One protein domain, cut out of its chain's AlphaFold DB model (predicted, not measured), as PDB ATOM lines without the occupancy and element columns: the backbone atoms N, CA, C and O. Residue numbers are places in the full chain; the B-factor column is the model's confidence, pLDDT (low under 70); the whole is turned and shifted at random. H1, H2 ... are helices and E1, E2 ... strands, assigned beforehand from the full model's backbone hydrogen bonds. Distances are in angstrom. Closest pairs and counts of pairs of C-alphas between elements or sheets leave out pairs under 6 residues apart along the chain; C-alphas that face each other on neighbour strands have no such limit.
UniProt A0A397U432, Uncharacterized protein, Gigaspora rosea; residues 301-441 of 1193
ATOM      1  N   ALA A 301      26.793  40.271 -16.210       78.38
ATOM      2  CA  ALA A 301      26.088  39.409 -17.151       78.38
ATOM      3  C   ALA A 301      26.407  37.939 -16.840       78.38
ATOM      4  O   ALA A 301      27.577  37.578 -16.708       78.38
ATOM      5  N   THR A 302      25.385  37.090 -16.736       84.75
ATOM      6  CA  THR A 302      25.567  35.636 -16.636       84.75
ATOM      7  C   THR A 302      25.632  35.032 -18.033       84.75
ATOM      8  O   THR A 302      24.706  35.201 -18.826       84.75
ATOM      9  N   THR A 303      26.711  34.306 -18.320       86.31
ATOM     10  CA  THR A 303      26.971  33.721 -19.637       86.31
ATOM     11  C   THR A 303      27.473  32.281 -19.537       86.31
ATOM     12  O   THR A 303      28.258  31.943 -18.650       86.31
ATOM     13  N   TYR A 304      27.051  31.442 -20.482       90.06
ATOM     14  CA  TYR A 304      27.575  30.099 -20.721       90.06
ATOM     15  C   TYR A 304      28.443  30.091 -21.988       90.06
ATOM     16  O   TYR A 304      28.126  30.761 -22.972       90.06
ATOM     17  N   PHE A 305      29.522  29.311 -21.985       89.75
ATOM     18  CA  PHE A 305      30.349  29.060 -23.170       89.75
ATOM     19  C   PHE A 305      30.033  27.678 -23.731       89.75
ATOM     20  O   PHE A 305      30.168  26.690 -23.011       89.75
ATOM     21  N   HIS A 306      29.677  27.603 -25.012       91.19
ATOM     22  CA  HIS A 306      29.380  26.370 -25.742       91.19
ATOM     23  C   HIS A 306      30.368  26.225 -26.897       91.19
ATOM     24  O   HIS A 306      30.439  27.101 -27.754       91.19
ATOM     25  N   VAL A 307      31.132  25.130 -26.939       90.75
ATOM     26  CA  VAL A 307      32.178  24.930 -27.956       90.75
ATOM     27  C   VAL A 307      32.145  23.535 -28.581       90.75
ATOM     28  O   VAL A 307      32.006  22.508 -27.905       90.75
ATOM     29  N   ILE A 308      32.310  23.499 -29.904       90.44
ATOM     30  CA  ILE A 308      32.539  22.282 -30.683       90.44
ATOM     31  C   ILE A 308      34.047  22.018 -30.717       90.44
ATOM     32  O   ILE A 308      34.811  22.773 -31.313       90.44
ATOM     33  N   MET A 309      34.465  20.922 -30.081       88.00
ATOM     34  CA  MET A 309      35.857  20.491 -29.945       88.00
ATOM     35  C   MET A 309      36.171  19.270 -30.824       88.00
ATOM     36  O   MET A 309      35.314  18.404 -31.034       88.00
ATOM     37  N   PRO A 310      37.437  19.077 -31.236       87.94
ATOM     38  CA  PRO A 310      37.862  17.886 -31.959       87.94
ATOM     39  C   PRO A 310      37.545  16.589 -31.198       87.94
ATOM     40  O   PRO A 310      37.988  16.381 -30.068       87.94
ATOM     41  N   LYS A 311      36.895  15.624 -31.858       84.38
ATOM     42  CA  LYS A 311      36.532  14.288 -31.318       84.38
ATOM     43  C   LYS A 311      37.716  13.506 -30.711       84.38
ATOM     44  O   LYS A 311      37.548  12.603 -29.888       84.38
ATOM     45  N   LYS A 312      38.941  13.869 -31.109       83.94
ATOM     46  CA  LYS A 312      40.239  13.402 -30.583       83.94
ATOM     47  C   LYS A 312      40.457  13.787 -29.106       83.94
ATOM     48  O   LYS A 312      41.093  13.023 -28.385       83.94
ATOM     49  N   VAL A 313      39.904  14.917 -28.656       83.56
ATOM     50  CA  VAL A 313      39.951  15.436 -27.275       83.56
ATOM     51  C   VAL A 313      39.115  14.559 -26.342       83.56
ATOM     52  O   VAL A 313      39.640  14.025 -25.362       83.56
ATOM     53  N   PHE A 314      37.853  14.307 -26.711       82.00
ATOM     54  CA  PHE A 314      36.948  13.397 -26.000       82.00
ATOM     55  C   PHE A 314      37.515  11.971 -25.933       82.00
ATOM     56  O   PHE A 314      37.659  11.414 -24.845       82.00
ATOM     57  N   LYS A 315      37.946  11.405 -27.074       81.50
ATOM     58  CA  LYS A 315      38.557  10.058 -27.133       81.50
ATOM     59  C   LYS A 315      39.791   9.903 -26.235       81.50
ATOM     60  O   LYS A 315      40.018   8.818 -25.709       81.50
ATOM     61  N   LYS A 316      40.581  10.966 -26.045       80.31
ATOM     62  CA  LYS A 316      41.757  10.980 -25.155       80.31
ATOM     63  C   LYS A 316      41.436  11.372 -23.699       80.31
ATOM     64  O   LYS A 316      42.364  11.468 -22.902       80.31
ATOM     65  N   LYS A 317      40.156  11.579 -23.347       78.69
ATOM     66  CA  LYS A 317      39.669  12.007 -22.017       78.69
ATOM     67  C   LYS A 317      40.344  13.274 -21.466       78.69
ATOM     68  O   LYS A 317      40.432  13.437 -20.250       78.69
ATOM     69  N   LEU A 318      40.798  14.164 -22.349       81.19
ATOM     70  CA  LEU A 318      41.482  15.411 -21.979       81.19
ATOM     71  C   LEU A 318      40.554  16.350 -21.197       81.19
ATOM     72  O   LEU A 318      39.346  16.119 -21.134       81.19
ATOM     73  N   GLU A 319      41.109  17.405 -20.608       81.25
ATOM     74  CA  GLU A 319      40.333  18.497 -20.012       81.25
ATOM     75  C   GLU A 319      40.387  19.720 -20.936       81.25
ATOM     76  O   GLU A 319      41.409  19.947 -21.587       81.25
ATOM     77  N   VAL A 320      39.287  20.471 -21.019       83.69
ATOM     78  CA  VAL A 320      39.163  21.684 -21.841       83.69
ATOM     79  C   VAL A 320      38.771  22.844 -20.936       83.69
ATOM     80  O   VAL A 320      38.012  22.662 -19.979       83.69
ATOM     81  N   PHE A 321      39.318  24.017 -21.231       82.25
ATOM     82  CA  PHE A 321      39.174  25.226 -20.440       82.25
ATOM     83  C   PHE A 321      38.959  26.460 -21.326       82.25
ATOM     84  O   PHE A 321      39.369  26.455 -22.487       82.25
ATOM     85  N   VAL A 322      38.368  27.513 -20.757       82.56
ATOM     86  CA  VAL A 322      38.360  28.875 -21.327       82.56
ATOM     87  C   VAL A 322      39.328  29.731 -20.520       82.56
ATOM     88  O   VAL A 322      39.351  29.636 -19.288       82.56
ATOM     89  N   ILE A 323      40.144  30.526 -21.209       77.12
ATOM     90  CA  ILE A 323      41.103  31.460 -20.612       77.12
ATOM     91  C   ILE A 323      40.977  32.812 -21.328       77.12
ATOM     92  O   ILE A 323      40.852  32.839 -22.551       77.12
ATOM     93  N   GLY A 324      40.997  33.922 -20.591       75.75
ATOM     94  CA  GLY A 324      40.842  35.272 -21.143       75.75
ATOM     95  C   GLY A 324      41.427  36.373 -20.257       75.75
ATOM     96  O   GLY A 324      41.916  36.100 -19.166       75.75
ATOM     97  N   ASN A 325      41.357  37.619 -20.730       73.50
ATOM     98  CA  ASN A 325      41.997  38.808 -20.139       73.50
ATOM     99  C   ASN A 325      41.254  39.442 -18.941       73.50
ATOM    100  O   ASN A 325      41.395  40.637 -18.692       73.50
ATOM    101  N   ILE A 326      40.433  38.670 -18.223       74.31
ATOM    102  CA  ILE A 326      39.752  39.109 -16.995       74.31
ATOM    103  C   ILE A 326      39.808  38.008 -15.933       74.31
ATOM    104  O   ILE A 326      39.792  36.821 -16.261       74.31
ATOM    105  N   ASP A 327      39.791  38.377 -14.647       69.38
ATOM    106  CA  ASP A 327      39.864  37.421 -13.526       69.38
ATOM    107  C   ASP A 327      38.806  36.306 -13.607       69.38
ATOM    108  O   ASP A 327      39.094  35.146 -13.323       69.38
ATOM    109  N   LYS A 328      37.582  36.623 -14.056       72.56
ATOM    110  CA  LYS A 328      36.484  35.646 -14.218       72.56
ATOM    111  C   LYS A 328      36.751  34.595 -15.306       72.56
ATOM    112  O   LYS A 328      36.106  33.551 -15.304       72.56
ATOM    113  N   LEU A 329      37.690  34.875 -16.212       73.69
ATOM    114  CA  LEU A 329      38.199  33.972 -17.244       73.69
ATOM    115  C   LEU A 329      39.663  33.566 -16.968       73.69
ATOM    116  O   LEU A 329      40.338  33.048 -17.852       73.69
ATOM    117  N   GLY A 330      40.146  33.736 -15.732       63.16
ATOM    118  CA  GLY A 330      41.399  33.155 -15.249       63.16
ATOM    119  C   GLY A 330      42.659  34.019 -15.357       63.16
ATOM    120  O   GLY A 330      43.738  33.455 -15.172       63.16
ATOM    121  N   ASP A 331      42.547  35.329 -15.612       57.53
ATOM    122  CA  ASP A 331      43.701  36.243 -15.727       57.53
ATOM    123  C   ASP A 331      44.591  36.248 -14.466       57.53
ATOM    124  O   ASP A 331      45.800  36.023 -14.560       57.53
ATOM    125  N   THR A 332      44.015  36.363 -13.254       50.72
ATOM    126  CA  THR A 332      44.785  36.191 -12.008       50.72
ATOM    127  C   THR A 332      44.190  35.182 -11.015       50.72
ATOM    128  O   THR A 332      43.032  35.235 -10.615       50.72
ATOM    129  N   ARG A 333      45.059  34.270 -10.543       44.38
ATOM    130  CA  ARG A 333      44.975  33.393  -9.343       44.38
ATOM    131  C   ARG A 333      43.753  32.488  -9.096       44.38
ATOM    132  O   ARG A 333      43.941  31.473  -8.421       44.38
ATOM    133  N   TYR A 334      42.558  32.775  -9.598       46.81
ATOM    134  CA  TYR A 334      41.327  32.055  -9.271       46.81
ATOM    135  C   TYR A 334      40.530  31.695 -10.527       46.81
ATOM    136  O   TYR A 334      40.149  32.556 -11.300       46.81
ATOM    137  N   GLY A 335      40.196  30.409 -10.677       54.22
ATOM    138  CA  GLY A 335      39.100  30.001 -11.560       54.22
ATOM    139  C   GLY A 335      39.376  30.027 -13.065       54.22
ATOM    140  O   GLY A 335      38.603  30.615 -13.808       54.22
ATOM    141  N   ILE A 336      40.376  29.274 -13.543       64.50
ATOM    142  CA  ILE A 336      40.364  28.838 -14.951       64.50
ATOM    143  C   ILE A 336      39.060  28.062 -15.197       64.50
ATOM    144  O   ILE A 336      38.807  27.034 -14.549       64.50
ATOM    145  N   VAL A 337      38.249  28.565 -16.125       75.56
ATOM    146  CA  VAL A 337      36.921  28.047 -16.465       75.56
ATOM    147  C   VAL A 337      37.064  26.645 -17.031       75.56
ATOM    148  O   VAL A 337      37.684  26.461 -18.074       75.56
ATOM    149  N   ARG A 338      36.497  25.641 -16.360       81.31
ATOM    150  CA  ARG A 338      36.453  24.264 -16.868       81.31
ATOM    151  C   ARG A 338      35.235  24.101 -17.766       81.31
ATOM    152  O   ARG A 338      34.139  24.470 -17.363       81.31
ATOM    153  N   LEU A 339      35.418  23.452 -18.913       86.62
ATOM    154  CA  LEU A 339      34.301  22.965 -19.709       86.62
ATOM    155  C   LEU A 339      33.953  21.518 -19.357       86.62
ATOM    156  O   LEU A 339      34.813  20.636 -19.223       86.62
ATOM    157  N   ASN A 340      32.657  21.288 -19.221       87.00
ATOM    158  CA  ASN A 340      32.027  20.002 -19.009       87.00
ATOM    159  C   ASN A 340      31.770  19.323 -20.364       87.00
ATOM    160  O   ASN A 340      31.657  19.970 -21.405       87.00
ATOM    161  N   ARG A 341      31.751  17.986 -20.364       85.00
ATOM    162  CA  ARG A 341      31.540  17.168 -21.568       85.00
ATOM    163  C   ARG A 341      30.065  16.834 -21.690       85.00
ATOM    164  O   ARG A 341      29.497  16.337 -20.722       85.00
ATOM    165  N   HIS A 342      29.483  16.993 -22.874       83.69
ATOM    166  CA  HIS A 342      28.155  16.450 -23.122       83.69
ATOM    167  C   HIS A 342      28.216  14.916 -23.216       83.69
ATOM    168  O   HIS A 342      29.003  14.365 -23.987       83.69
ATOM    169  N   GLU A 343      27.393  14.210 -22.438       76.50
ATOM    170  CA  GLU A 343      27.465  12.742 -22.349       76.50
ATOM    171  C   GLU A 343      27.110  12.061 -23.679       76.50
ATOM    172  O   GLU A 343      27.782  11.122 -24.107       76.50
ATOM    173  N   ASN A 344      26.100  12.598 -24.369       78.31
ATOM    174  CA  ASN A 344      25.554  12.036 -25.606       78.31
ATOM    175  C   ASN A 344      26.153  12.642 -26.890       78.31
ATOM    176  O   ASN A 344      25.747  12.261 -27.982       78.31
ATOM    177  N   ASN A 345      27.100  13.588 -26.797       84.31
ATOM    178  CA  ASN A 345      27.718  14.210 -27.975       84.31
ATOM    179  C   ASN A 345      29.246  14.363 -27.793       84.31
ATOM    180  O   ASN A 345      29.688  15.227 -27.040       84.31
ATOM    181  N   PRO A 346      30.078  13.575 -28.506       83.62
ATOM    182  CA  PRO A 346      31.522  13.499 -28.270       83.62
ATOM    183  C   PRO A 346      32.332  14.678 -28.837       83.62
ATOM    184  O   PRO A 346      33.564  14.643 -28.760       83.62
ATOM    185  N   ILE A 347      31.683  15.679 -29.442       88.25
ATOM    186  CA  ILE A 347      32.322  16.934 -29.870       88.25
ATOM    187  C   ILE A 347      31.816  18.159 -29.098       88.25
ATOM    188  O   ILE A 347      32.457  19.198 -29.171       88.25
ATOM    189  N   TYR A 348      30.734  18.055 -28.322       91.50
ATOM    190  CA  TYR A 348      30.130  19.197 -27.629       91.50
ATOM    191  C   TYR A 348      30.623  19.344 -26.180       91.50
ATOM    192  O   TYR A 348      30.614  18.388 -25.394       91.50
ATOM    193  N   TRP A 349      31.045  20.561 -25.836       91.38
ATOM    194  CA  TRP A 349      31.490  20.969 -24.507       91.38
ATOM    195  C   TRP A 349      30.806  22.277 -24.105       91.38
ATOM    196  O   TRP A 349      30.578  23.133 -24.957       91.38
ATOM    197  N   TYR A 350      30.505  22.434 -22.817       91.62
ATOM    198  CA  TYR A 350      29.792  23.599 -22.283       91.62
ATOM    199  C   TYR A 350      30.338  24.016 -20.910       91.62
ATOM    200  O   TYR A 350      30.915  23.185 -20.204       91.62
ATOM    201  N   SER A 351      30.186  25.279 -20.513       90.25
ATOM    202  CA  SER A 351      30.561  25.753 -19.173       90.25
ATOM    203  C   SER A 351      29.400  25.681 -18.179       90.25
ATOM    204  O   SER A 351      28.229  25.709 -18.551       90.25
ATOM    205  N   ASP A 352      29.737  25.665 -16.892       85.12
ATOM    206  CA  ASP A 352      28.834  26.146 -15.837       85.12
ATOM    207  C   ASP A 352      28.623  27.680 -16.001       85.12
ATOM    208  O   ASP A 352      29.429  28.316 -16.693       85.12
ATOM    209  N   PRO A 353      27.568  28.306 -15.434       84.81
ATOM    210  CA  PRO A 353      27.288  29.734 -15.646       84.81
ATOM    211  C   PRO A 353      28.379  30.646 -15.070       84.81
ATOM    212  O   PRO A 353      28.859  30.435 -13.953       84.81
ATOM    213  N   ILE A 354      28.745  31.691 -15.819       84.12
ATOM    214  CA  ILE A 354      29.867  32.586 -15.507       84.12
ATOM    215  C   ILE A 354      29.387  34.032 -15.469       84.12
ATOM    216  O   ILE A 354      28.834  34.530 -16.443       84.12
ATOM    217  N   ASN A 355      29.638  34.721 -14.357       83.31
ATOM    218  CA  ASN A 355      29.274  36.126 -14.196       83.31
ATOM    219  C   ASN A 355      30.434  37.031 -14.635       83.31
ATOM    220  O   ASN A 355      31.446  37.121 -13.933       83.31
ATOM    221  N   ILE A 356      30.273  37.689 -15.784       80.62
ATOM    222  CA  ILE A 356      31.244  38.587 -16.426       80.62
ATOM    223  C   ILE A 356      30.777  40.043 -16.237       80.62
ATOM    224  O   ILE A 356      29.611  40.330 -16.521       80.62
ATOM    225  N   PRO A 357      31.615  40.985 -15.755       76.44
ATOM    226  CA  PRO A 357      31.159  42.349 -15.500       76.44
ATOM    227  C   PRO A 357      31.012  43.149 -16.800       76.44
ATOM    228  O   PRO A 357      31.906  43.170 -17.641       76.44
ATOM    229  N   ILE A 358      29.881  43.841 -16.935       74.12
ATOM    230  CA  ILE A 358      29.452  44.563 -18.146       74.12
ATOM    231  C   ILE A 358      30.322  45.804 -18.421       74.12
ATOM    232  O   ILE A 358      30.416  46.268 -19.552       74.12
ATOM    233  N   ASN A 359      31.017  46.317 -17.403       68.19
ATOM    234  CA  ASN A 359      31.806  47.550 -17.487       68.19
ATOM    235  C   ASN A 359      33.221  47.364 -18.093       68.19
ATOM    236  O   ASN A 359      34.013  48.303 -18.048       68.19
ATOM    237  N   PHE A 360      33.563  46.186 -18.633       67.88
ATOM    238  CA  PHE A 360      34.847  45.922 -19.306       67.88
ATOM    239  C   PHE A 360      34.675  45.983 -20.838       67.88
ATOM    240  O   PHE A 360      34.029  45.090 -21.388       67.88
ATOM    241  N   PRO A 361      35.244  46.983 -21.548       57.66
ATOM    242  CA  PRO A 361      34.975  47.181 -22.980       57.66
ATOM    243  C   PRO A 361      35.503  46.075 -23.908       57.66
ATOM    244  O   PRO A 361      34.868  45.769 -24.912       57.66
ATOM    245  N   ASP A 362      36.643  45.467 -23.566       74.06
ATOM    246  CA  ASP A 362      37.425  44.590 -24.452       74.06
ATOM    247  C   ASP A 362      37.698  43.215 -23.814       74.06
ATOM    248  O   ASP A 362      38.850  42.803 -23.646       74.06
ATOM    249  N   VAL A 363      36.654  42.480 -23.422       79.69
ATOM    250  CA  VAL A 363      36.822  41.106 -22.908       79.69
ATOM    251  C   VAL A 363      37.174  40.158 -24.066       79.69
ATOM    252  O   VAL A 363      36.414  40.029 -25.027       79.69
ATOM    253  N   LYS A 364      38.327  39.482 -23.982       81.75
ATOM    254  CA  LYS A 364      38.853  38.571 -25.018       81.75
ATOM    255  C   LYS A 364      39.288  37.234 -24.420       81.75
ATOM    256  O   LYS A 364      39.848  37.190 -23.324       81.75
ATOM    257  N   TYR A 365      39.031  36.141 -25.139       83.62
ATOM    258  CA  TYR A 365      39.211  34.770 -24.651       83.62
ATOM    259  C   TYR A 365      39.651  33.785 -25.744       83.62
ATOM    260  O   TYR A 365      39.466  34.023 -26.935       83.62
ATOM    261  N   SER A 366      40.209  32.653 -25.321       80.00
ATOM    262  CA  SER A 366      40.615  31.528 -26.171       80.00
ATOM    263  C   SER A 366      40.391  30.201 -25.435       80.00
ATOM    264  O   SER A 366      40.363  30.145 -24.201       80.00
ATOM    265  N   TYR A 367      40.261  29.109 -26.188       84.75
ATOM    266  CA  TYR A 367      40.110  27.766 -25.622       84.75
ATOM    267  C   TYR A 367      41.462  27.068 -25.391       84.75
ATOM    268  O   TYR A 367      42.422  27.238 -26.144       84.75
ATOM    269  N   PHE A 368      41.537  26.231 -24.354       79.00
ATOM    270  CA  PHE A 368      42.756  25.521 -23.951       79.00
ATOM    271  C   PHE A 368      42.495  24.042 -23.644       79.00
ATOM    272  O   PHE A 368      41.544  23.698 -22.945       79.00
ATOM    273  N   ILE A 369      43.363  23.149 -24.127       78.56
ATOM    274  CA  ILE A 369      43.288  21.694 -23.930       78.56
ATOM    275  C   ILE A 369      44.463  21.220 -23.070       78.56
ATOM    276  O   ILE A 369      45.625  21.458 -23.409       78.56
ATOM    277  N   TYR A 370      44.188  20.432 -22.026       75.25
ATOM    278  CA  TYR A 370      45.205  19.873 -21.133       75.25
ATOM    279  C   TYR A 370      45.129  18.349 -20.950       75.25
ATOM    280  O   TYR A 370      44.062  17.733 -20.946       75.25
ATOM    281  N   LYS A 371      46.302  17.736 -20.746       66.06
ATOM    282  CA  LYS A 371      46.515  16.310 -20.463       66.06
ATOM    283  C   LYS A 371      47.175  16.142 -19.087       66.06
ATOM    284  O   LYS A 371      48.365  15.851 -18.980       66.06
ATOM    285  N   GLY A 372      46.395  16.322 -18.025       62.25
ATOM    286  CA  GLY A 372      46.845  16.171 -16.639       62.25
ATOM    287  C   GLY A 372      45.731  16.480 -15.636       62.25
ATOM    288  O   GLY A 372      44.578  16.621 -16.024       62.25
ATOM    289  N   ASN A 373      46.073  16.563 -14.348       57.53
ATOM    290  CA  ASN A 373      45.109  16.742 -13.254       57.53
ATOM    291  C   ASN A 373      45.116  18.193 -12.717       57.53
ATOM    292  O   ASN A 373      46.181  18.818 -12.650       57.53
ATOM    293  N   LYS A 374      43.948  18.712 -12.305       52.81
ATOM    294  CA  LYS A 374      43.665  20.143 -12.039       52.81
ATOM    295  C   LYS A 374      44.676  20.821 -11.095       52.81
ATOM    296  O   LYS A 374      45.074  21.960 -11.331       52.81
ATOM    297  N   SER A 375      45.159  20.112 -10.072       52.31
ATOM    298  CA  SER A 375      46.133  20.627  -9.091       52.31
ATOM    299  C   SER A 375      47.559  20.819  -9.631       52.31
ATOM    300  O   SER A 375      48.304  21.639  -9.096       52.31
ATOM    301  N   SER A 376      47.951  20.098 -10.688       56.12
ATOM    302  CA  SER A 376      49.263  20.246 -11.343       56.12
ATOM    303  C   SER A 376      49.272  21.401 -12.349       56.12
ATOM    304  O   SER A 376      50.277  22.094 -12.487       56.12
ATOM    305  N   LEU A 377      48.133  21.650 -13.005       56.78
ATOM    306  CA  LEU A 377      47.951  22.766 -13.934       56.78
ATOM    307  C   LEU A 377      47.997  24.109 -13.198       56.78
ATOM    308  O   LEU A 377      48.824  24.955 -13.533       56.78
ATOM    309  N   ALA A 378      47.191  24.262 -12.140       51.09
ATOM    310  CA  ALA A 378      47.143  25.495 -11.353       51.09
ATOM    311  C   ALA A 378      48.521  25.868 -10.772       51.09
ATOM    312  O   ALA A 378      48.943  27.015 -10.880       51.09
ATOM    313  N   LYS A 379      49.268  24.891 -10.230       51.97
ATOM    314  CA  LYS A 379      50.626  25.118  -9.705       51.97
ATOM    315  C   LYS A 379      51.662  25.466 -10.777       51.97
ATOM    316  O   LYS A 379      52.596  26.199 -10.472       51.97
ATOM    317  N   LYS A 380      51.543  24.934 -11.999       55.88
ATOM    318  CA  LYS A 380      52.503  25.229 -13.077       55.88
ATOM    319  C   LYS A 380      52.283  26.612 -13.678       55.88
ATOM    320  O   LYS A 380      53.251  27.351 -13.800       55.88
ATOM    321  N   LEU A 381      51.035  26.972 -13.976       54.16
ATOM    322  CA  LEU A 381      50.703  28.289 -14.521       54.16
ATOM    323  C   LEU A 381      50.985  29.408 -13.505       54.16
ATOM    324  O   LEU A 381      51.647  30.386 -13.844       54.16
ATOM    325  N   PHE A 382      50.576  29.238 -12.240       44.91
ATOM    326  CA  PHE A 382      50.764  30.255 -11.197       44.91
ATOM    327  C   PHE A 382      52.228  30.698 -11.027       44.91
ATOM    328  O   PHE A 382      52.491  31.889 -10.898       44.91
ATOM    329  N   ASN A 383      53.182  29.763 -11.096       46.34
ATOM    330  CA  ASN A 383      54.607  30.074 -10.960       46.34
ATOM    331  C   ASN A 383      55.190  30.870 -12.146       46.34
ATOM    332  O   ASN A 383      56.268  31.442 -11.999       46.34
ATOM    333  N   GLN A 384      54.526  30.894 -13.310       49.97
ATOM    334  CA  GLN A 384      54.990  31.620 -14.502       49.97
ATOM    335  C   GLN A 384      54.358  33.016 -14.618       49.97
ATOM    336  O   GLN A 384      55.031  33.954 -15.032       49.97
ATOM    337  N   PHE A 385      53.116  33.198 -14.159       44.66
ATOM    338  CA  PHE A 385      52.463  34.517 -14.127       44.66
ATOM    339  C   PHE A 385      53.099  35.515 -13.135       44.66
ATOM    340  O   PHE A 385      52.835  36.710 -13.207       44.66
ATOM    341  N   THR A 386      53.953  35.064 -12.208       39.69
ATOM    342  CA  THR A 386      54.602  35.940 -11.210       39.69
ATOM    343  C   THR A 386      55.927  36.579 -11.655       39.69
ATOM    344  O   THR A 386      56.497  37.366 -10.898       39.69
ATOM    345  N   SER A 387      56.433  36.285 -12.858       39.56
ATOM    346  CA  SER A 387      57.597  36.973 -13.449       39.56
ATOM    347  C   SER A 387      57.153  38.101 -14.386       39.56
ATOM    348  O   SER A 387      56.509  37.848 -15.397       39.56
ATOM    349  N   LYS A 388      57.504  39.347 -14.034       41.56
ATOM    350  CA  LYS A 388      57.020  40.588 -14.670       41.56
ATOM    351  C   LYS A 388      57.223  40.660 -16.194       41.56
ATOM    352  O   LYS A 388      58.353  40.567 -16.662       41.56
ATOM    353  N   SER A 389      56.179  41.108 -16.889       33.59
ATOM    354  CA  SER A 389      56.272  42.204 -17.866       33.59
ATOM    355  C   SER A 389      55.020  43.089 -17.752       33.59
ATOM    356  O   SER A 389      54.073  42.714 -17.062       33.59
ATOM    357  N   SER A 390      55.027  44.272 -18.367       45.00
ATOM    358  CA  SER A 390      53.924  45.242 -18.334       45.00
ATOM    359  C   SER A 390      53.680  45.832 -19.726       45.00
ATOM    360  O   SER A 390      54.335  46.803 -20.111       45.00
ATOM    361  N   SER A 391      52.766  45.212 -20.469       36.56
ATOM    362  CA  SER A 391      52.299  45.602 -21.807       36.56
ATOM    363  C   SER A 391      51.047  44.788 -22.150       36.56
ATOM    364  O   SER A 391      50.956  43.639 -21.720       36.56
ATOM    365  N   ASP A 392      50.119  45.341 -22.932       42.06
ATOM    366  CA  ASP A 392      48.747  44.828 -23.140       42.06
ATOM    367  C   ASP A 392      48.617  43.571 -24.034       42.06
ATOM    368  O   ASP A 392      47.626  43.368 -24.739       42.06
ATOM    369  N   GLU A 393      49.609  42.682 -24.000       43.09
ATOM    370  CA  GLU A 393      49.533  41.365 -24.624       43.09
ATOM    371  C   GLU A 393      49.148  40.304 -23.590       43.09
ATOM    372  O   GLU A 393      49.896  40.041 -22.648       43.09
ATOM    373  N   VAL A 394      48.012  39.626 -23.806       43.62
ATOM    374  CA  VAL A 394      47.675  38.384 -23.085       43.62
ATOM    375  C   VAL A 394      48.836  37.405 -23.244       43.62
ATOM    376  O   VAL A 394      49.076  36.899 -24.347       43.62
ATOM    377  N   ILE A 395      49.553  37.183 -22.141       45.66
ATOM    378  CA  ILE A 395      50.813  36.446 -22.099       45.66
ATOM    379  C   ILE A 395      50.557  35.005 -22.536       45.66
ATOM    380  O   ILE A 395      49.918  34.236 -21.817       45.66
ATOM    381  N   VAL A 396      51.109  34.617 -23.688       45.34
ATOM    382  CA  VAL A 396      51.289  33.199 -24.012       45.34
ATOM    383  C   VAL A 396      52.247  32.645 -22.957       45.34
ATOM    384  O   VAL A 396      53.395  33.093 -22.909       45.34
ATOM    385  N   PRO A 397      51.828  31.713 -22.082       46.91
ATOM    386  CA  PRO A 397      52.747  31.190 -21.089       46.91
ATOM    387  C   PRO A 397      53.847  30.414 -21.821       46.91
ATOM    388  O   PRO A 397      53.552  29.520 -22.618       46.91
ATOM    389  N   ASP A 398      55.113  30.746 -21.552       44.47
ATOM    390  CA  ASP A 398      56.270  30.027 -22.097       44.47
ATOM    391  C   ASP A 398      56.394  28.664 -21.402       44.47
ATOM    392  O   ASP A 398      57.164  28.444 -20.461       44.47
ATOM    393  N   VAL A 399      55.519  27.742 -21.797       48.19
ATOM    394  CA  VAL A 399      55.378  26.441 -21.158       48.19
ATOM    395  C   VAL A 399      56.507  25.527 -21.632       48.19
ATOM    396  O   VAL A 399      56.334  24.659 -22.484       48.19
ATOM    397  N   HIS A 400      57.645  25.621 -20.943       42.97
ATOM    398  CA  HIS A 400      58.732  24.633 -20.942       42.97
ATOM    399  C   HIS A 400      58.304  23.221 -20.447       42.97
ATOM    400  O   HIS A 400      59.140  22.351 -20.195       42.97
ATOM    401  N   ALA A 401      57.005  22.947 -20.267       50.22
ATOM    402  CA  ALA A 401      56.503  21.594 -20.052       50.22
ATOM    403  C   ALA A 401      56.203  20.928 -21.402       50.22
ATOM    404  O   ALA A 401      55.480  21.498 -22.207       50.22
ATOM    405  N   ASP A 402      56.696  19.698 -21.588       52.59
ATOM    406  CA  ASP A 402      56.447  18.795 -22.726       52.59
ATOM    407  C   ASP A 402      55.248  19.194 -23.629       52.59
ATOM    408  O   ASP A 402      54.089  18.989 -23.222       52.59
ATOM    409  N   PRO A 403      55.509  19.702 -24.856       52.59
ATOM    410  CA  PRO A 403      54.490  20.105 -25.827       52.59
ATOM    411  C   PRO A 403      53.460  19.022 -26.156       52.59
ATOM    412  O   PRO A 403      52.395  19.329 -26.685       52.59
ATOM    413  N   ASN A 404      53.691  17.749 -25.813       56.75
ATOM    414  CA  ASN A 404      52.684  16.700 -25.956       56.75
ATOM    415  C   ASN A 404      51.487  16.858 -24.995       56.75
ATOM    416  O   ASN A 404      50.404  16.357 -25.314       56.75
ATOM    417  N   ASN A 405      51.603  17.590 -23.878       59.94
ATOM    418  CA  ASN A 405      50.591  17.584 -22.803       59.94
ATOM    419  C   ASN A 405      49.599  18.765 -22.765       59.94
ATOM    420  O   ASN A 405      48.678  18.737 -21.949       59.94
ATOM    421  N   TRP A 406      49.727  19.762 -23.638       65.19
ATOM    422  CA  TRP A 406      48.822  20.925 -23.700       65.19
ATOM    423  C   TRP A 406      48.607  21.401 -25.147       65.19
ATOM    424  O   TRP A 406      49.270  20.890 -26.052       65.19
ATOM    425  N   CYS A 407      47.635  22.280 -25.403       71.62
ATOM    426  CA  CYS A 407      47.385  22.894 -26.716       71.62
ATOM    427  C   CYS A 407      46.407  24.073 -26.589       71.62
ATOM    428  O   CYS A 407      45.501  23.990 -25.763       71.62
ATOM    429  N   TRP A 408      46.544  25.110 -27.417       69.75
ATOM    430  CA  TRP A 408      45.656  26.282 -27.443       69.75
ATOM    431  C   TRP A 408      44.920  26.399 -28.781       69.75
ATOM    432  O   TRP A 408      45.402  25.907 -29.803       69.75
ATOM    433  N   ASP A 409      43.767  27.051 -28.731       70.38
ATOM    434  CA  ASP A 409      43.091  27.723 -29.843       70.38
ATOM    435  C   ASP A 409      43.961  28.921 -30.277       70.38
ATOM    436  O   ASP A 409      44.506  29.603 -29.404       70.38
ATOM    437  N   TYR A 410      44.159  29.165 -31.579       62.09
ATOM    438  CA  TYR A 410      45.017  30.279 -32.024       62.09
ATOM    439  C   TYR A 410      44.266  31.620 -32.038       62.09
ATOM    440  O   TYR A 410      44.855  32.653 -31.710       62.09
ATOM    441  N   ASN A 411      42.965  31.609 -32.335       67.94
ATOM    442  CA  ASN A 411      42.117  32.794 -32.266       67.94
ATOM    443  C   ASN A 411      41.955  33.350 -30.840       67.94
ATOM    444  O   ASN A 411      41.513  32.670 -29.908       67.94
ATOM    445  N   LYS A 412      42.223  34.655 -30.707       72.25
ATOM    446  CA  LYS A 412      41.741  35.497 -29.604       72.25
ATOM    447  C   LYS A 412      40.345  35.994 -29.981       72.25
ATOM    448  O   LYS A 412      40.210  36.838 -30.862       72.25
ATOM    449  N   ARG A 413      39.317  35.435 -29.348       83.31
ATOM    450  CA  ARG A 413      37.900  35.715 -29.613       83.31
ATOM    451  C   ARG A 413      37.449  36.913 -28.790       83.31
ATOM    452  O   ARG A 413      37.842  37.045 -27.633       83.31
ATOM    453  N   GLU A 414      36.619  37.766 -29.372       83.25
ATOM    454  CA  GLU A 414      36.007  38.896 -28.670       83.25
ATOM    455  C   GLU A 414      34.679  38.458 -28.047       83.25
ATOM    456  O   GLU A 414      33.904  37.710 -28.649       83.25
ATOM    457  N   PHE A 415      34.439  38.866 -26.804       82.31
ATOM    458  CA  PHE A 415      33.259  38.469 -26.048       82.31
ATOM    459  C   PHE A 415      32.049  39.327 -26.409       82.31
ATOM    460  O   PHE A 415      32.085  40.552 -26.319       82.31
ATOM    461  N   ILE A 416      30.947  38.674 -26.777       80.81
ATOM    462  CA  ILE A 416      29.701  39.352 -27.136       80.81
ATOM    463  C   ILE A 416      28.747  39.230 -25.949       80.81
ATOM    464  O   ILE A 416      28.311  38.125 -25.643       80.81
ATOM    465  N   PHE A 417      28.385  40.340 -25.298       77.25
ATOM    466  CA  PHE A 417      27.495  40.343 -24.127       77.25
ATOM    467  C   PHE A 417      26.110  39.732 -24.440       77.25
ATOM    468  O   PHE A 417      25.208  40.402 -24.941       77.25
ATOM    469  N   LYS A 418      25.973  38.429 -24.163       79.88
ATOM    470  CA  LYS A 418      24.816  37.552 -24.417       79.88
ATOM    471  C   LYS A 418      24.800  36.413 -23.392       79.88
ATOM    472  O   LYS A 418      25.845  36.067 -22.842       79.88
ATOM    473  N   GLU A 419      23.646  35.773 -23.203       82.81
ATOM    474  CA  GLU A 419      23.505  34.592 -22.331       82.81
ATOM    475  C   GLU A 419      24.420  33.428 -22.762       82.81
ATOM    476  O   GLU A 419      24.942  32.707 -21.921       82.81
ATOM    477  N   ASN A 420      24.664  33.253 -24.063       87.88
ATOM    478  CA  ASN A 420      25.394  32.104 -24.599       87.88
ATOM    479  C   ASN A 420      26.445  32.539 -25.637       87.88
ATOM    480  O   ASN A 420      26.105  33.211 -26.614       87.88
ATOM    481  N   GLN A 421      27.706  32.133 -25.447       87.75
ATOM    482  CA  GLN A 421      28.736  32.141 -26.496       87.75
ATOM    483  C   GLN A 421      28.716  30.793 -27.227       87.75
ATOM    484  O   GLN A 421      28.597  29.752 -26.578       87.75
ATOM    485  N   TYR A 422      28.853  30.800 -28.553       90.06
ATOM    486  CA  TYR A 422      28.803  29.596 -29.387       90.06
ATOM    487  C   TYR A 422      29.982  29.556 -30.352       90.06
ATOM    488  O   TYR A 422      30.062  30.367 -31.276       90.06
ATOM    489  N   ASP A 423      30.868  28.581 -30.165       89.38
ATOM    490  CA  ASP A 423      32.194  28.567 -30.777       89.38
ATOM    491  C   ASP A 423      32.549  27.266 -31.485       89.38
ATOM    492  O   ASP A 423      32.143  26.171 -31.103       89.38
ATOM    493  N   ILE A 424      33.404  27.370 -32.492       87.94
ATOM    494  CA  ILE A 424      34.080  26.220 -33.090       87.94
ATOM    495  C   ILE A 424      35.570  26.407 -32.836       87.94
ATOM    496  O   ILE A 424      36.123  27.461 -33.156       87.94
ATOM    497  N   TRP A 425      36.191  25.414 -32.200       87.00
ATOM    498  CA  TRP A 425      37.632  25.380 -31.938       87.00
ATOM    499  C   TRP A 425      38.420  25.455 -33.252       87.00
ATOM    500  O   TRP A 425      38.059  24.790 -34.223       87.00
ATOM    501  N   GLU A 426      39.496  26.237 -33.287       81.56
ATOM    502  CA  GLU A 426      40.304  26.402 -34.492       81.56
ATOM    503  C   GLU A 426      41.286  25.243 -34.714       81.56
ATOM    504  O   GLU A 426      41.986  24.779 -33.810       81.56
ATOM    505  N   ASP A 427      41.352  24.771 -35.957       75.56
ATOM    506  CA  ASP A 427      42.173  23.628 -36.333       75.56
ATOM    507  C   ASP A 427      43.675  23.914 -36.212       75.56
ATOM    508  O   ASP A 427      44.217  24.843 -36.804       75.56
ATOM    509  N   ASN A 428      44.381  23.028 -35.506       74.81
ATOM    510  CA  ASN A 428      45.841  23.019 -35.450       74.81
ATOM    511  C   ASN A 428      46.404  21.611 -35.674       74.81
ATOM    512  O   ASN A 428      45.686  20.617 -35.542       74.81
ATOM    513  N   GLU A 429      47.705  21.514 -35.972       70.38
ATOM    514  CA  GLU A 429      48.421  20.263 -36.299       70.38
ATOM    515  C   GLU A 429      48.097  19.092 -35.352       70.38
ATOM    516  O   GLU A 429      48.073  17.914 -35.727       70.38
ATOM    517  N   LYS A 430      47.843  19.415 -34.082       74.44
ATOM    518  CA  LYS A 430      47.662  18.451 -33.006       74.44
ATOM    519  C   LYS A 430      46.206  18.030 -32.825       74.44
ATOM    520  O   LYS A 430      45.963  16.852 -32.527       74.44
ATOM    521  N   TYR A 431      45.244  18.930 -33.016       80.00
ATOM    522  CA  TYR A 431      43.818  18.690 -32.795       80.00
ATOM    523  C   TYR A 431      42.945  19.378 -33.861       80.00
ATOM    524  O   TYR A 431      42.352  20.420 -33.614       80.00
ATOM    525  N   GLN A 432      42.825  18.724 -35.016       80.06
ATOM    526  CA  GLN A 432      41.899  19.079 -36.098       80.06
ATOM    527  C   GLN A 432      40.480  18.527 -35.860       80.06
ATOM    528  O   GLN A 432      40.329  17.336 -35.537       80.06
ATOM    529  N   ILE A 433      39.447  19.347 -36.057       81.50
ATOM    530  CA  ILE A 433      38.049  18.936 -36.190       81.50
ATOM    531  C   ILE A 433      37.823  18.471 -37.627       81.50
ATOM    532  O   ILE A 433      37.995  19.204 -38.595       81.50
ATOM    533  N   LYS A 434      37.347  17.239 -37.798       82.06
ATOM    534  CA  LYS A 434      36.889  16.807 -39.119       82.06
ATOM    535  C   LYS A 434      35.504  17.385 -39.367       82.06
ATOM    536  O   LYS A 434      34.587  17.080 -38.613       82.06
ATOM    537  N   PHE A 435      35.332  18.108 -40.471       78.12
ATOM    538  CA  PHE A 435      34.036  18.615 -40.936       78.12
ATOM    539  C   PHE A 435      32.929  17.541 -40.852       78.12
ATOM    540  O   PHE A 435      31.898  17.740 -40.221       78.12
ATOM    541  N   LYS A 436      33.219  16.319 -41.330       77.38
ATOM    542  CA  LYS A 436      32.323  15.142 -41.272       77.38
ATOM    543  C   LYS A 436      31.982  14.612 -39.863       77.38
ATOM    544  O   LYS A 436      31.116  13.748 -39.753       77.38
ATOM    545  N   ASP A 437      32.659  15.061 -38.803       78.19
ATOM    546  CA  ASP A 437      32.233  14.823 -37.417       78.19
ATOM    547  C   ASP A 437      31.227  15.898 -36.948       78.19
ATOM    548  O   ASP A 437      30.293  15.545 -36.223       78.19
ATOM    549  N   ILE A 438      31.372  17.155 -37.405       80.12
ATOM    550  CA  ILE A 438      30.425  18.265 -37.163       80.12
ATOM    551  C   ILE A 438      29.091  17.989 -37.871       80.12
ATOM    552  O   ILE A 438      28.066  17.914 -37.194       80.12
ATOM    553  N   LEU A 439      29.128  17.696 -39.183       75.25
ATOM    554  CA  LEU A 439      27.979  17.345 -40.049       75.25
ATOM    555  C   LEU A 439      27.164  16.112 -39.593       75.25
ATOM    556  O   LEU A 439      26.278  15.644 -40.295       75.25
ATOM    557  N   LYS A 440      27.485  15.504 -38.448       74.31
ATOM    558  CA  LYS A 440      26.750  14.358 -37.888       74.31
ATOM    559  C   LYS A 440      26.302  14.559 -36.441       74.31
ATOM    560  O   LYS A 440      25.690  13.657 -35.885       74.31
ATOM    561  N   ASN A 441      26.704  15.654 -35.789       73.06
ATOM    562  CA  ASN A 441      26.513  15.853 -34.348       73.06
ATOM    563  C   ASN A 441      26.434  17.352 -33.982       73.06
ATOM    564  O   ASN A 441      26.941  17.727 -32.926       73.06
TER     565      ASN A 441
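This is residues 301 to 441 of the 1193 residues of an uncharacterized protein of Gigaspora rosea (UniProt A0A397U432). You will find one strongly twisted sheet of eight strands in two groups, E1 with E4, E5 and E8, and E2 with E6 and E7, with E3 bridging them by pairing with both E4 and E2. H1 and H3 are short helices at the margins, H2 is the longest helix, and a long loop of residues 386 to 405 swings away from the centre. The printed part has 141 residues, in the order E1 H1 E2 E3 E4 E5 E6 H2 E7 E8 H3; the class is mixed, helices and strands, with under half of the residues in named elements. The sheet is branched and mixed, with E1 and E8 parallel and the other neighbours antiparallel. The whole is compact, with a radius of gyration of the C-alphas of 15.0 A and spans of 45 by 37 by 24 A.

Begin at E1, residues 301 to 308. On one side of it lie E4, residues 348 to 351, with N 307 and O 349 at 2.9 A, and E5, residues 354 to 357, with N 301 and O 356 at 2.8 A. On the other side lies E8, residues 420 to 424, with N 306 and O 421 at 2.9 A. E4 runs on into E5 at 55 degrees. A meander, each strand the antiparallel neighbour of the one before, goes from E2, residues 319 to 324, through E3, residues 337 to 341, to E4; both steps are hairpins, with N 339 and O 320 at 2.9 A and N 340 and O 350 at 2.8 A. E6, residues 364 to 370, is the antiparallel neighbour of E2, with N 321 of E2 and O 368 of E6 at 2.8 A, and E7, residues 406 to 408, is the antiparallel neighbour of E6, with N 369 of E6 and O 407 of E7 at 2.8 A. H1, residues 311 to 315, only grazes the sheet; it is close to but not clearly touching H3, residues 435 to 438, the closest C-alphas being those of Lys 311 and Asp 437, 7.5 A apart. H2, residues 374 to 385, is only just not on the sheet, with 4 pairs of C-alphas within 10 A. In H1 every O i to N i+4 pair is within hydrogen-bond range, in H2 5 of 8, and H3 is too short for one.

Find C-alpha 301 at (26.088, 39.409, -17.151); E1 runs 22.8 A from there to C-alpha 308. E6 spans 20.1 A and H2 17.0 A. H3 ends at C-alpha 438 at (30.425, 18.265, -37.163).

The C-alphas farthest apart, Lys 388 and Lys 440, are 46.3 A apart. The printed part has no cut. Long links join E2 to E3, H2 to E7 and E7 to E8. Confidence is low in 50 residues, among them 371 to 406.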